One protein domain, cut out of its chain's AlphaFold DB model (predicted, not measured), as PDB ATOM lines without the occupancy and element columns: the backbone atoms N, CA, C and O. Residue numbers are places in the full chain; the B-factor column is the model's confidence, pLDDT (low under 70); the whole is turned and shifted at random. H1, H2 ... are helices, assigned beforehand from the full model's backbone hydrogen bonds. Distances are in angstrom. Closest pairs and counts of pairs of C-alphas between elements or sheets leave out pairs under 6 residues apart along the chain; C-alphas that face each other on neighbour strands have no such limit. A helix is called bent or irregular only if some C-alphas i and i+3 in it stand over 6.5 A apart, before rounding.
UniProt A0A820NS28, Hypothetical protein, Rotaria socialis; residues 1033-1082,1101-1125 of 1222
ATOM      1  N   MET A1033     -31.878  31.359  33.426       56.62
ATOM      2  CA  MET A1033     -32.188  30.306  32.440       56.62
ATOM      3  C   MET A1033     -32.432  30.863  31.024       56.62
ATOM      4  O   MET A1033     -31.900  30.340  30.047       56.62
ATOM      5  N   LYS A1034     -33.173  31.976  30.891       65.69
ATOM      6  CA  LYS A1034     -33.415  32.609  29.580       65.69
ATOM      7  C   LYS A1034     -32.176  33.297  28.994       65.69
ATOM      8  O   LYS A1034     -32.058  33.359  27.772       65.69
ATOM      9  N   ARG A1035     -31.246  33.798  29.818       70.81
ATOM     10  CA  ARG A1035     -30.000  34.422  29.332       70.81
ATOM     11  C   ARG A1035     -29.036  33.393  28.734       70.81
ATOM     12  O   ARG A1035     -28.440  33.690  27.702       70.81
ATOM     13  N   ASN A1036     -28.948  32.190  29.302       80.69
ATOM     14  CA  ASN A1036     -28.063  31.133  28.797       80.69
ATOM     15  C   ASN A1036     -28.444  30.702  27.367       80.69
ATOM     16  O   ASN A1036     -27.582  30.637  26.492       80.69
ATOM     17  N   ASN A1037     -29.739  30.527  27.085       86.75
ATOM     18  CA  ASN A1037     -30.209  30.172  25.738       86.75
ATOM     19  C   ASN A1037     -29.925  31.283  24.707       86.75
ATOM     20  O   ASN A1037     -29.574  30.992  23.566       86.75
ATOM     21  N   ILE A1038     -30.013  32.558  25.107       92.75
ATOM     22  CA  ILE A1038     -29.660  33.702  24.245       92.75
ATOM     23  C   ILE A1038     -28.145  33.755  23.986       92.75
ATOM     24  O   ILE A1038     -27.730  34.102  22.880       92.75
ATOM     25  N   ALA A1039     -27.312  33.403  24.971       90.50
ATOM     26  CA  ALA A1039     -25.864  33.304  24.790       90.50
ATOM     27  C   ALA A1039     -25.484  32.168  23.822       90.50
ATOM     28  O   ALA A1039     -24.677  32.391  22.919       90.50
ATOM     29  N   SER A1040     -26.126  31.000  23.944       91.06
ATOM     30  CA  SER A1040     -25.944  29.872  23.020       91.06
ATOM     31  C   SER A1040     -26.313  30.252  21.578       91.06
ATOM     32  O   SER A1040     -25.471  30.168  20.685       91.06
ATOM     33  N   LEU A1041     -27.508  30.820  21.366       93.12
ATOM     34  CA  LEU A1041     -27.967  31.271  20.044       93.12
ATOM     35  C   LEU A1041     -27.034  32.336  19.429       93.12
ATOM     36  O   LEU A1041     -26.781  32.339  18.225       93.12
ATOM     37  N   ARG A1042     -26.469  33.240  20.244       93.62
ATOM     38  CA  ARG A1042     -25.454  34.208  19.786       93.62
ATOM     39  C   ARG A1042     -24.148  33.529  19.368       93.62
ATOM     40  O   ARG A1042     -23.547  33.958  18.383       93.62
ATOM     41  N   HIS A1043     -23.713  32.483  20.072       92.50
ATOM     42  CA  HIS A1043     -22.548  31.688  19.678       92.50
ATOM     43  C   HIS A1043     -22.790  30.911  18.382       92.50
ATOM     44  O   HIS A1043     -21.927  30.931  17.510       92.50
ATOM     45  N   GLU A1044     -23.958  30.296  18.219       93.75
ATOM     46  CA  GLU A1044     -24.372  29.589  17.004       93.75
ATOM     47  C   GLU A1044     -24.393  30.529  15.785       93.75
ATOM     48  O   GLU A1044     -23.694  30.295  14.798       93.75
ATOM     49  N   ILE A1045     -25.055  31.688  15.899       90.94
ATOM     50  CA  ILE A1045     -25.034  32.743  14.870       90.94
ATOM     51  C   ILE A1045     -23.598  33.235  14.594       90.94
ATOM     52  O   ILE A1045     -23.261  33.540  13.447       90.94
ATOM     53  N   SER A1046     -22.723  33.298  15.608       93.62
ATOM     54  CA  SER A1046     -21.306  33.644  15.417       93.62
ATOM     55  C   SER A1046     -20.537  32.557  14.656       93.62
ATOM     56  O   SER A1046     -19.760  32.904  13.769       93.62
ATOM     57  N   ARG A1047     -20.780  31.266  14.933       92.75
ATOM     58  CA  ARG A1047     -20.196  30.136  14.183       92.75
ATOM     59  C   ARG A1047     -20.610  30.196  12.713       92.75
ATOM     60  O   ARG A1047     -19.736  30.252  11.855       92.75
ATOM     61  N   HIS A1048     -21.906  30.324  12.413       88.31
ATOM     62  CA  HIS A1048     -22.372  30.466  11.027       88.31
ATOM     63  C   HIS A1048     -21.733  31.667  10.315       88.31
ATOM     64  O   HIS A1048     -21.250  31.528   9.196       88.31
ATOM     65  N   ARG A1049     -21.649  32.838  10.967       89.38
ATOM     66  CA  ARG A1049     -20.967  34.012  10.390       89.38
ATOM     67  C   ARG A1049     -19.490  33.746  10.085       89.38
ATOM     68  O   ARG A1049     -19.044  34.128   9.010       89.38
ATOM     69  N   ARG A1050     -18.751  33.078  10.979       93.69
ATOM     70  CA  ARG A1050     -17.342  32.704  10.747       93.69
ATOM     71  C   ARG A1050     -17.205  31.734   9.577       93.69
ATOM     72  O   ARG A1050     -16.400  31.996   8.694       93.69
ATOM     73  N   ASN A1051     -18.027  30.686   9.518       90.62
ATOM     74  CA  ASN A1051     -17.989  29.705   8.430       90.62
ATOM     75  C   ASN A1051     -18.306  30.355   7.071       90.62
ATOM     76  O   ASN A1051     -17.628  30.079   6.089       90.62
ATOM     77  N   ASN A1052     -19.276  31.273   7.017       88.69
ATOM     78  CA  ASN A1052     -19.614  32.002   5.790       88.69
ATOM     79  C   ASN A1052     -18.495  32.960   5.344       88.69
ATOM     80  O   ASN A1052     -18.234  33.072   4.149       88.69
ATOM     81  N   VAL A1053     -17.819  33.631   6.286       91.06
ATOM     82  CA  VAL A1053     -16.635  34.461   5.995       91.06
ATOM     83  C   VAL A1053     -15.459  33.597   5.532       91.06
ATOM     84  O   VAL A1053     -14.764  33.988   4.605       91.06
ATOM     85  N   LEU A1054     -15.264  32.414   6.119       93.31
ATOM     86  CA  LEU A1054     -14.205  31.478   5.740       93.31
ATOM     87  C   LEU A1054     -14.435  30.877   4.342       93.31
ATOM     88  O   LEU A1054     -13.507  30.868   3.543       93.31
ATOM     89  N   LEU A1055     -15.667  30.476   4.000       90.38
ATOM     90  CA  LEU A1055     -16.034  30.064   2.634       90.38
ATOM     91  C   LEU A1055     -15.786  31.191   1.620       90.38
ATOM     92  O   LEU A1055     -15.175  30.968   0.578       90.38
ATOM     93  N   LEU A1056     -16.197  32.422   1.946       91.81
ATOM     94  CA  LEU A1056     -15.944  33.588   1.099       91.81
ATOM     95  C   LEU A1056     -14.448  33.874   0.935       91.81
ATOM     96  O   LEU A1056     -14.011  34.186  -0.171       91.81
ATOM     97  N   LEU A1057     -13.660  33.744   2.001       94.12
ATOM     98  CA  LEU A1057     -12.216  33.949   1.970       94.12
ATOM     99  C   LEU A1057     -11.518  32.866   1.134       94.12
ATOM    100  O   LEU A1057     -10.650  33.209   0.342       94.12
ATOM    101  N   ILE A1058     -11.941  31.601   1.225       92.38
ATOM    102  CA  ILE A1058     -11.439  30.507   0.376       92.38
ATOM    103  C   ILE A1058     -11.746  30.775  -1.102       92.38
ATOM    104  O   ILE A1058     -10.833  30.737  -1.922       92.38
ATOM    105  N   VAL A1059     -12.997  31.101  -1.451       92.25
ATOM    106  CA  VAL A1059     -13.381  31.403  -2.845       92.25
ATOM    107  C   VAL A1059     -12.641  32.642  -3.364       92.25
ATOM    108  O   VAL A1059     -12.204  32.656  -4.511       92.25
ATOM    109  N   SER A1060     -12.431  33.651  -2.512       90.69
ATOM    110  CA  SER A1060     -11.702  34.874  -2.874       90.69
ATOM    111  C   SER A1060     -10.202  34.625  -3.065       90.69
ATOM    112  O   SER A1060      -9.647  35.075  -4.061       90.69
ATOM    113  N   LEU A1061      -9.543  33.879  -2.166       93.75
ATOM    114  CA  LEU A1061      -8.138  33.478  -2.325       93.75
ATOM    115  C   LEU A1061      -7.945  32.620  -3.573       93.75
ATOM    116  O   LEU A1061      -6.992  32.840  -4.318       93.75
ATOM    117  N   TYR A1062      -8.847  31.671  -3.823       89.25
ATOM    118  CA  TYR A1062      -8.777  30.807  -4.998       89.25
ATOM    119  C   TYR A1062      -8.932  31.622  -6.290       89.25
ATOM    120  O   TYR A1062      -8.100  31.509  -7.182       89.25
ATOM    121  N   ALA A1063      -9.910  32.533  -6.358       88.56
ATOM    122  CA  ALA A1063     -10.064  33.441  -7.495       88.56
ATOM    123  C   ALA A1063      -8.839  34.356  -7.698       88.56
ATOM    124  O   ALA A1063      -8.362  34.482  -8.821       88.56
ATOM    125  N   VAL A1064      -8.299  34.961  -6.634       91.38
ATOM    126  CA  VAL A1064      -7.149  35.885  -6.720       91.38
ATOM    127  C   VAL A1064      -5.838  35.173  -7.078       91.38
ATOM    128  O   VAL A1064      -5.001  35.764  -7.749       91.38
ATOM    129  N   SER A1065      -5.652  33.912  -6.681       91.81
ATOM    130  CA  SER A1065      -4.445  33.144  -7.032       91.81
ATOM    131  C   SER A1065      -4.530  32.461  -8.402       91.81
ATOM    132  O   SER A1065      -3.545  32.456  -9.134       91.81
ATOM    133  N   TRP A1066      -5.693  31.919  -8.786       86.88
ATOM    134  CA  TRP A1066      -5.825  31.140 -10.025       86.88
ATOM    135  C   TRP A1066      -6.209  31.963 -11.254       86.88
ATOM    136  O   TRP A1066      -5.756  31.636 -12.352       86.88
ATOM    137  N   LEU A1067      -7.021  33.018 -11.117       87.44
ATOM    138  CA  LEU A1067      -7.489  33.785 -12.278       87.44
ATOM    139  C   LEU A1067      -6.341  34.516 -13.009       87.44
ATOM    140  O   LEU A1067      -6.275  34.379 -14.231       87.44
ATOM    141  N   PRO A1068      -5.383  35.188 -12.331       91.38
ATOM    142  CA  PRO A1068      -4.230  35.781 -13.012       91.38
ATOM    143  C   PRO A1068      -3.338  34.739 -13.694       91.38
ATOM    144  O   PRO A1068      -2.860  34.984 -14.796       91.38
ATOM    145  N   PHE A1069      -3.152  33.559 -13.089       87.50
ATOM    146  CA  PHE A1069      -2.345  32.484 -13.678       87.50
ATOM    147  C   PHE A1069      -2.982  31.916 -14.954       87.50
ATOM    148  O   PHE A1069      -2.300  31.755 -15.961       87.50
ATOM    149  N   ASN A1070      -4.300  31.680 -14.952       86.06
ATOM    150  CA  ASN A1070      -5.017  31.199 -16.137       86.06
ATOM    151  C   ASN A1070      -5.051  32.251 -17.256       86.06
ATOM    152  O   ASN A1070      -4.840  31.906 -18.415       86.06
ATOM    153  N   ILE A1071      -5.256  33.532 -16.923       88.44
ATOM    154  CA  ILE A1071      -5.190  34.625 -17.906       88.44
ATOM    155  C   ILE A1071      -3.773  34.746 -18.482       88.44
ATOM    156  O   ILE A1071      -3.630  34.835 -19.696       88.44
ATOM    157  N   SER A1072      -2.737  34.683 -17.641       90.75
ATOM    158  CA  SER A1072      -1.336  34.704 -18.079       90.75
ATOM    159  C   SER A1072      -1.003  33.525 -19.001       90.75
ATOM    160  O   SER A1072      -0.415  33.725 -20.057       90.75
ATOM    161  N   TYR A1073      -1.460  32.310 -18.671       87.88
ATOM    162  CA  TYR A1073      -1.276  31.134 -19.525       87.88
ATOM    163  C   TYR A1073      -1.976  31.284 -20.884       87.88
ATOM    164  O   TYR A1073      -1.365  31.013 -21.914       87.88
ATOM    165  N   ILE A1074      -3.221  31.775 -20.905       89.19
ATOM    166  CA  ILE A1074      -3.960  32.028 -22.152       89.19
ATOM    167  C   ILE A1074      -3.249  33.095 -22.993       89.19
ATOM    168  O   ILE A1074      -3.023  32.862 -24.178       89.19
ATOM    169  N   LEU A1075      -2.832  34.213 -22.387       89.94
ATOM    170  CA  LEU A1075      -2.072  35.263 -23.072       89.94
ATOM    171  C   LEU A1075      -0.747  34.731 -23.630       89.94
ATOM    172  O   LEU A1075      -0.474  34.961 -24.800       89.94
ATOM    173  N   PHE A1076       0.019  33.959 -22.856       90.50
ATOM    174  CA  PHE A1076       1.280  33.351 -23.294       90.50
ATOM    175  C   PHE A1076       1.082  32.368 -24.458       90.50
ATOM    176  O   PHE A1076       1.807  32.419 -25.449       90.50
ATOM    177  N   THR A1077       0.065  31.500 -24.391       88.50
ATOM    178  CA  THR A1077      -0.257  30.607 -25.517       88.50
ATOM    179  C   THR A1077      -0.718  31.372 -26.759       88.50
ATOM    180  O   THR A1077      -0.374  30.972 -27.867       88.50
ATOM    181  N   TYR A1078      -1.432  32.489 -26.587       88.62
ATOM    182  CA  TYR A1078      -1.870  33.353 -27.682       88.62
ATOM    183  C   TYR A1078      -0.682  34.086 -28.322       88.62
ATOM    184  O   TYR A1078      -0.505  33.995 -29.532       88.62
ATOM    185  N   THR A1079       0.189  34.742 -27.543       90.31
ATOM    186  CA  THR A1079       1.353  35.477 -28.076       90.31
ATOM    187  C   THR A1079       2.317  34.569 -28.828       90.31
ATOM    188  O   THR A1079       2.721  34.901 -29.942       90.31
ATOM    189  N   ASN A1080       2.628  33.394 -28.271       86.75
ATOM    190  CA  ASN A1080       3.536  32.441 -28.913       86.75
ATOM    191  C   ASN A1080       2.975  31.939 -30.255       86.75
ATOM    192  O   ASN A1080       3.738  31.693 -31.182       86.75
ATOM    193  N   GLN A1081       1.648  31.819 -30.375       86.38
ATOM    194  CA  GLN A1081       0.992  31.340 -31.591       86.38
ATOM    195  C   GLN A1081       1.123  32.315 -32.772       86.38
ATOM    196  O   GLN A1081       1.311  31.867 -33.904       86.38
ATOM    197  N   PHE A1082       1.063  33.631 -32.531       83.56
ATOM    198  CA  PHE A1082       1.335  34.623 -33.581       83.56
ATOM    199  C   PHE A1082       2.808  34.614 -33.988       83.56
ATOM    200  O   PHE A1082       3.113  34.633 -35.179       83.56
ATOM    201  N   LYS A1101      -5.001  25.563 -31.668       82.56
ATOM    202  CA  LYS A1101      -5.836  26.769 -31.477       82.56
ATOM    203  C   LYS A1101      -6.862  26.606 -30.353       82.56
ATOM    204  O   LYS A1101      -7.147  27.547 -29.619       82.56
ATOM    205  N   TYR A1102      -7.401  25.396 -30.192       85.88
ATOM    206  CA  TYR A1102      -8.395  25.077 -29.162       85.88
ATOM    207  C   TYR A1102      -7.778  24.584 -27.845       85.88
ATOM    208  O   TYR A1102      -8.508  24.386 -26.872       85.88
ATOM    209  N   LEU A1103      -6.457  24.391 -27.771       85.62
ATOM    210  CA  LEU A1103      -5.789  23.904 -26.562       85.62
ATOM    211  C   LEU A1103      -5.957  24.863 -25.359       85.62
ATOM    212  O   LEU A1103      -6.336  24.371 -24.292       85.62
ATOM    213  N   PRO A1104      -5.807  26.202 -25.491       84.69
ATOM    214  CA  PRO A1104      -6.034  27.130 -24.379       84.69
ATOM    215  C   PRO A1104      -7.497  27.141 -23.918       84.69
ATOM    216  O   PRO A1104      -7.769  27.187 -22.720       84.69
ATOM    217  N   LEU A1105      -8.445  27.024 -24.857       84.50
ATOM    218  CA  LEU A1105      -9.879  26.949 -24.559       84.50
ATOM    219  C   LEU A1105     -10.229  25.660 -23.797       84.50
ATOM    220  O   LEU A1105     -10.986  25.699 -22.828       84.50
ATOM    221  N   ARG A1106      -9.642  24.521 -24.186       86.25
ATOM    222  CA  ARG A1106      -9.802  23.238 -23.482       86.25
ATOM    223  C   ARG A1106      -9.227  23.299 -22.068       86.25
ATOM    224  O   ARG A1106      -9.911  22.887 -21.133       86.25
ATOM    225  N   PHE A1107      -8.035  23.875 -21.886       84.25
ATOM    226  CA  PHE A1107      -7.484  24.120 -20.549       84.25
ATOM    227  C   PHE A1107      -8.385  25.042 -19.719       84.25
ATOM    228  O   PHE A1107      -8.689  24.701 -18.579       84.25
ATOM    229  N   LEU A1108      -8.891  26.141 -20.289       86.19
ATOM    230  CA  LEU A1108      -9.830  27.036 -19.610       86.19
ATOM    231  C   LEU A1108     -11.101  26.300 -19.155       86.19
ATOM    232  O   LEU A1108     -11.500  26.446 -18.004       86.19
ATOM    233  N   ILE A1109     -11.712  25.467 -20.003       88.25
ATOM    234  CA  ILE A1109     -12.913  24.686 -19.657       88.25
ATOM    235  C   ILE A1109     -12.614  23.670 -18.539       88.25
ATOM    236  O   ILE A1109     -13.354  23.594 -17.554       88.25
ATOM    237  N   CYS A1110     -11.503  22.931 -18.637       87.75
ATOM    238  CA  CYS A1110     -11.074  21.994 -17.595       87.75
ATOM    239  C   CYS A1110     -10.760  22.694 -16.260       87.75
ATOM    240  O   CYS A1110     -11.086  22.161 -15.199       87.75
ATOM    241  N   MET A1111     -10.186  23.899 -16.289       83.00
ATOM    242  CA  MET A1111      -9.907  24.680 -15.080       83.00
ATOM    243  C   MET A1111     -11.175  25.321 -14.505       83.00
ATOM    244  O   MET A1111     -11.362  25.280 -13.291       83.00
ATOM    245  N   ILE A1112     -12.102  25.821 -15.334       86.62
ATOM    246  CA  ILE A1112     -13.420  26.316 -14.892       86.62
ATOM    247  C   ILE A1112     -14.194  25.220 -14.151       86.62
ATOM    248  O   ILE A1112     -14.807  25.517 -13.128       86.62
ATOM    249  N   SER A1113     -14.114  23.959 -14.588       88.19
ATOM    250  CA  SER A1113     -14.658  22.817 -13.835       88.19
ATOM    251  C   SER A1113     -14.100  22.763 -12.403       88.19
ATOM    252  O   SER A1113     -14.875  22.766 -11.440       88.19
ATOM    253  N   ALA A1114     -12.776  22.849 -12.231       83.44
ATOM    254  CA  ALA A1114     -12.145  22.898 -10.911       83.44
ATOM    255  C   ALA A1114     -12.545  24.148 -10.096       83.44
ATOM    256  O   ALA A1114     -12.861  24.023  -8.910       83.44
ATOM    257  N   MET A1115     -12.618  25.333 -10.722       82.19
ATOM    258  CA  MET A1115     -13.093  26.567 -10.072       82.19
ATOM    259  C   MET A1115     -14.566  26.482  -9.645       82.19
ATOM    260  O   MET A1115     -14.958  27.076  -8.636       82.19
ATOM    261  N   SER A1116     -15.388  25.751 -10.402       88.25
ATOM    262  CA  SER A1116     -16.826  25.659 -10.162       88.25
ATOM    263  C   SER A1116     -17.148  24.931  -8.861       88.25
ATOM    264  O   SER A1116     -18.074  25.343  -8.174       88.25
ATOM    265  N   ASN A1117     -16.365  23.928  -8.448       87.00
ATOM    266  CA  ASN A1117     -16.676  23.125  -7.261       87.00
ATOM    267  C   ASN A1117     -16.697  23.951  -5.951       87.00
ATOM    268  O   ASN A1117     -17.748  23.986  -5.301       87.00
ATOM    269  N   PRO A1118     -15.634  24.691  -5.555       85.94
ATOM    270  CA  PRO A1118     -15.685  25.571  -4.381       85.94
ATOM    271  C   PRO A1118     -16.777  26.644  -4.477       85.94
ATOM    272  O   PRO A1118     -17.405  26.987  -3.470       85.94
ATOM    273  N   PHE A1119     -17.029  27.158  -5.688       88.19
ATOM    274  CA  PHE A1119     -18.076  28.143  -5.924       88.19
ATOM    275  C   PHE A1119     -19.479  27.545  -5.757       88.19
ATOM    276  O   PHE A1119     -20.310  28.174  -5.118       88.19
ATOM    277  N   LEU A1120     -19.735  26.329  -6.248       91.38
ATOM    278  CA  LEU A1120     -21.010  25.613  -6.156       91.38
ATOM    279  C   LEU A1120     -21.327  25.207  -4.715       91.38
ATOM    280  O   LEU A1120     -22.406  25.542  -4.226       91.38
ATOM    281  N   TYR A1121     -20.386  24.579  -3.998       87.81
ATOM    282  CA  TYR A1121     -20.557  24.257  -2.573       87.81
ATOM    283  C   TYR A1121     -20.898  25.500  -1.747       87.81
ATOM    284  O   TYR A1121     -21.775  25.468  -0.883       87.81
ATOM    285  N   SER A1122     -20.240  26.620  -2.051       88.81
ATOM    286  CA  SER A1122     -20.540  27.891  -1.405       88.81
ATOM    287  C   SER A1122     -21.881  28.464  -1.884       88.81
ATOM    288  O   SER A1122     -22.673  28.925  -1.069       88.81
ATOM    289  N   TYR A1123     -22.199  28.388  -3.177       90.69
ATOM    290  CA  TYR A1123     -23.446  28.890  -3.755       90.69
ATOM    291  C   TYR A1123     -24.675  28.169  -3.200       90.69
ATOM    292  O   TYR A1123     -25.673  28.832  -2.945       90.69
ATOM    293  N   PHE A1124     -24.634  26.862  -2.928       92.69
ATOM    294  CA  PHE A1124     -25.764  26.163  -2.299       92.69
ATOM    295  C   PHE A1124     -26.067  26.641  -0.863       92.69
ATOM    296  O   PHE A1124     -27.192  26.488  -0.388       92.69
ATOM    297  N   ASN A1125     -25.124  27.306  -0.188       91.06
ATOM    298  CA  ASN A1125     -25.367  27.980   1.086       91.06
ATOM    299  C   ASN A1125     -26.042  29.351   0.853       91.06
ATOM    300  O   ASN A1125     -25.398  30.339   0.502       91.06
TER     301      ASN A1125
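This is residues 1033 to 1082 and 1101 to 1125 of the 1222 residues of the protein "Hypothetical protein" of Rotaria socialis (UniProt A0A820NS28). One very long, gently bent helix, H1, has a shorter helix, H2, packed side by side with its later part, while its first part, residues 1033 to 1051, sticks out alone as a long arm. H2 runs the opposite way to H1, and the arm makes much of the length of the whole. The printed part has 75 residues with two named helices, H1 then H2, and no named strand; the class is all helix. It is extended, with a radius of gyration of the C-alphas of 20.2 A and spans of 74 by 18 by 9 A.

H1, residues 1033 to 1082, was assigned as one helix by its hydrogen bonds but is bent: C-alphas 1065 and 1068 are 6.5 A apart. Its arms, H1a, residues 1033 to 1065, and H1b, residues 1068 to 1082, stand at a shallow tilt of 15 degrees. H2, residues 1103 to 1123, touches H1a at a shallow tilt of 6 degrees, opposite ways. H1a touches H2 with residues 1055 to 1063 alone, and H2 touches H1a with residues 1115 to 1122 alone; the closest C-alphas are those of Leu 1055 and Ser 1122, 6.4 A apart. H2 touches H1b with residues 1104 to 1108 alone, at a shallow tilt of 13 degrees, opposite ways; the closest C-alphas are those of Ile 1074 and Pro 1104, 5.8 A apart. Every O i to N i+4 pair is within hydrogen-bond range in H1b, against 28 of 29 in H1a and 14 of 17 in H2.

H1a begins at C-alpha 1033, (-32.188, 30.306, 32.440), and is 48.3 A long from first to last C-alpha. H1b measures 21.3 A and ends at C-alpha 1082, (1.335, 34.623, -33.581). H2 measures 29.3 A, ends at C-alpha 1123, (-23.446, 28.890, -3.755), and has a kink of 36 degrees near residue 1117. H2 is neither bent nor irregular, but only just: C-alphas 1115 and 1118 are 6.3 A apart.

The two C-alphas farthest apart, those of Met 1033 and Phe 1082, are 74.2 A apart. Residues 1083 to 1100 are not printed, and C-alphas 1082 and 1101 are 10.8 A apart across the cut, which lies in the link from H1 to H2. The mean pLDDT of the printed part is 88.0; residues 1033 to 1034 are under 70.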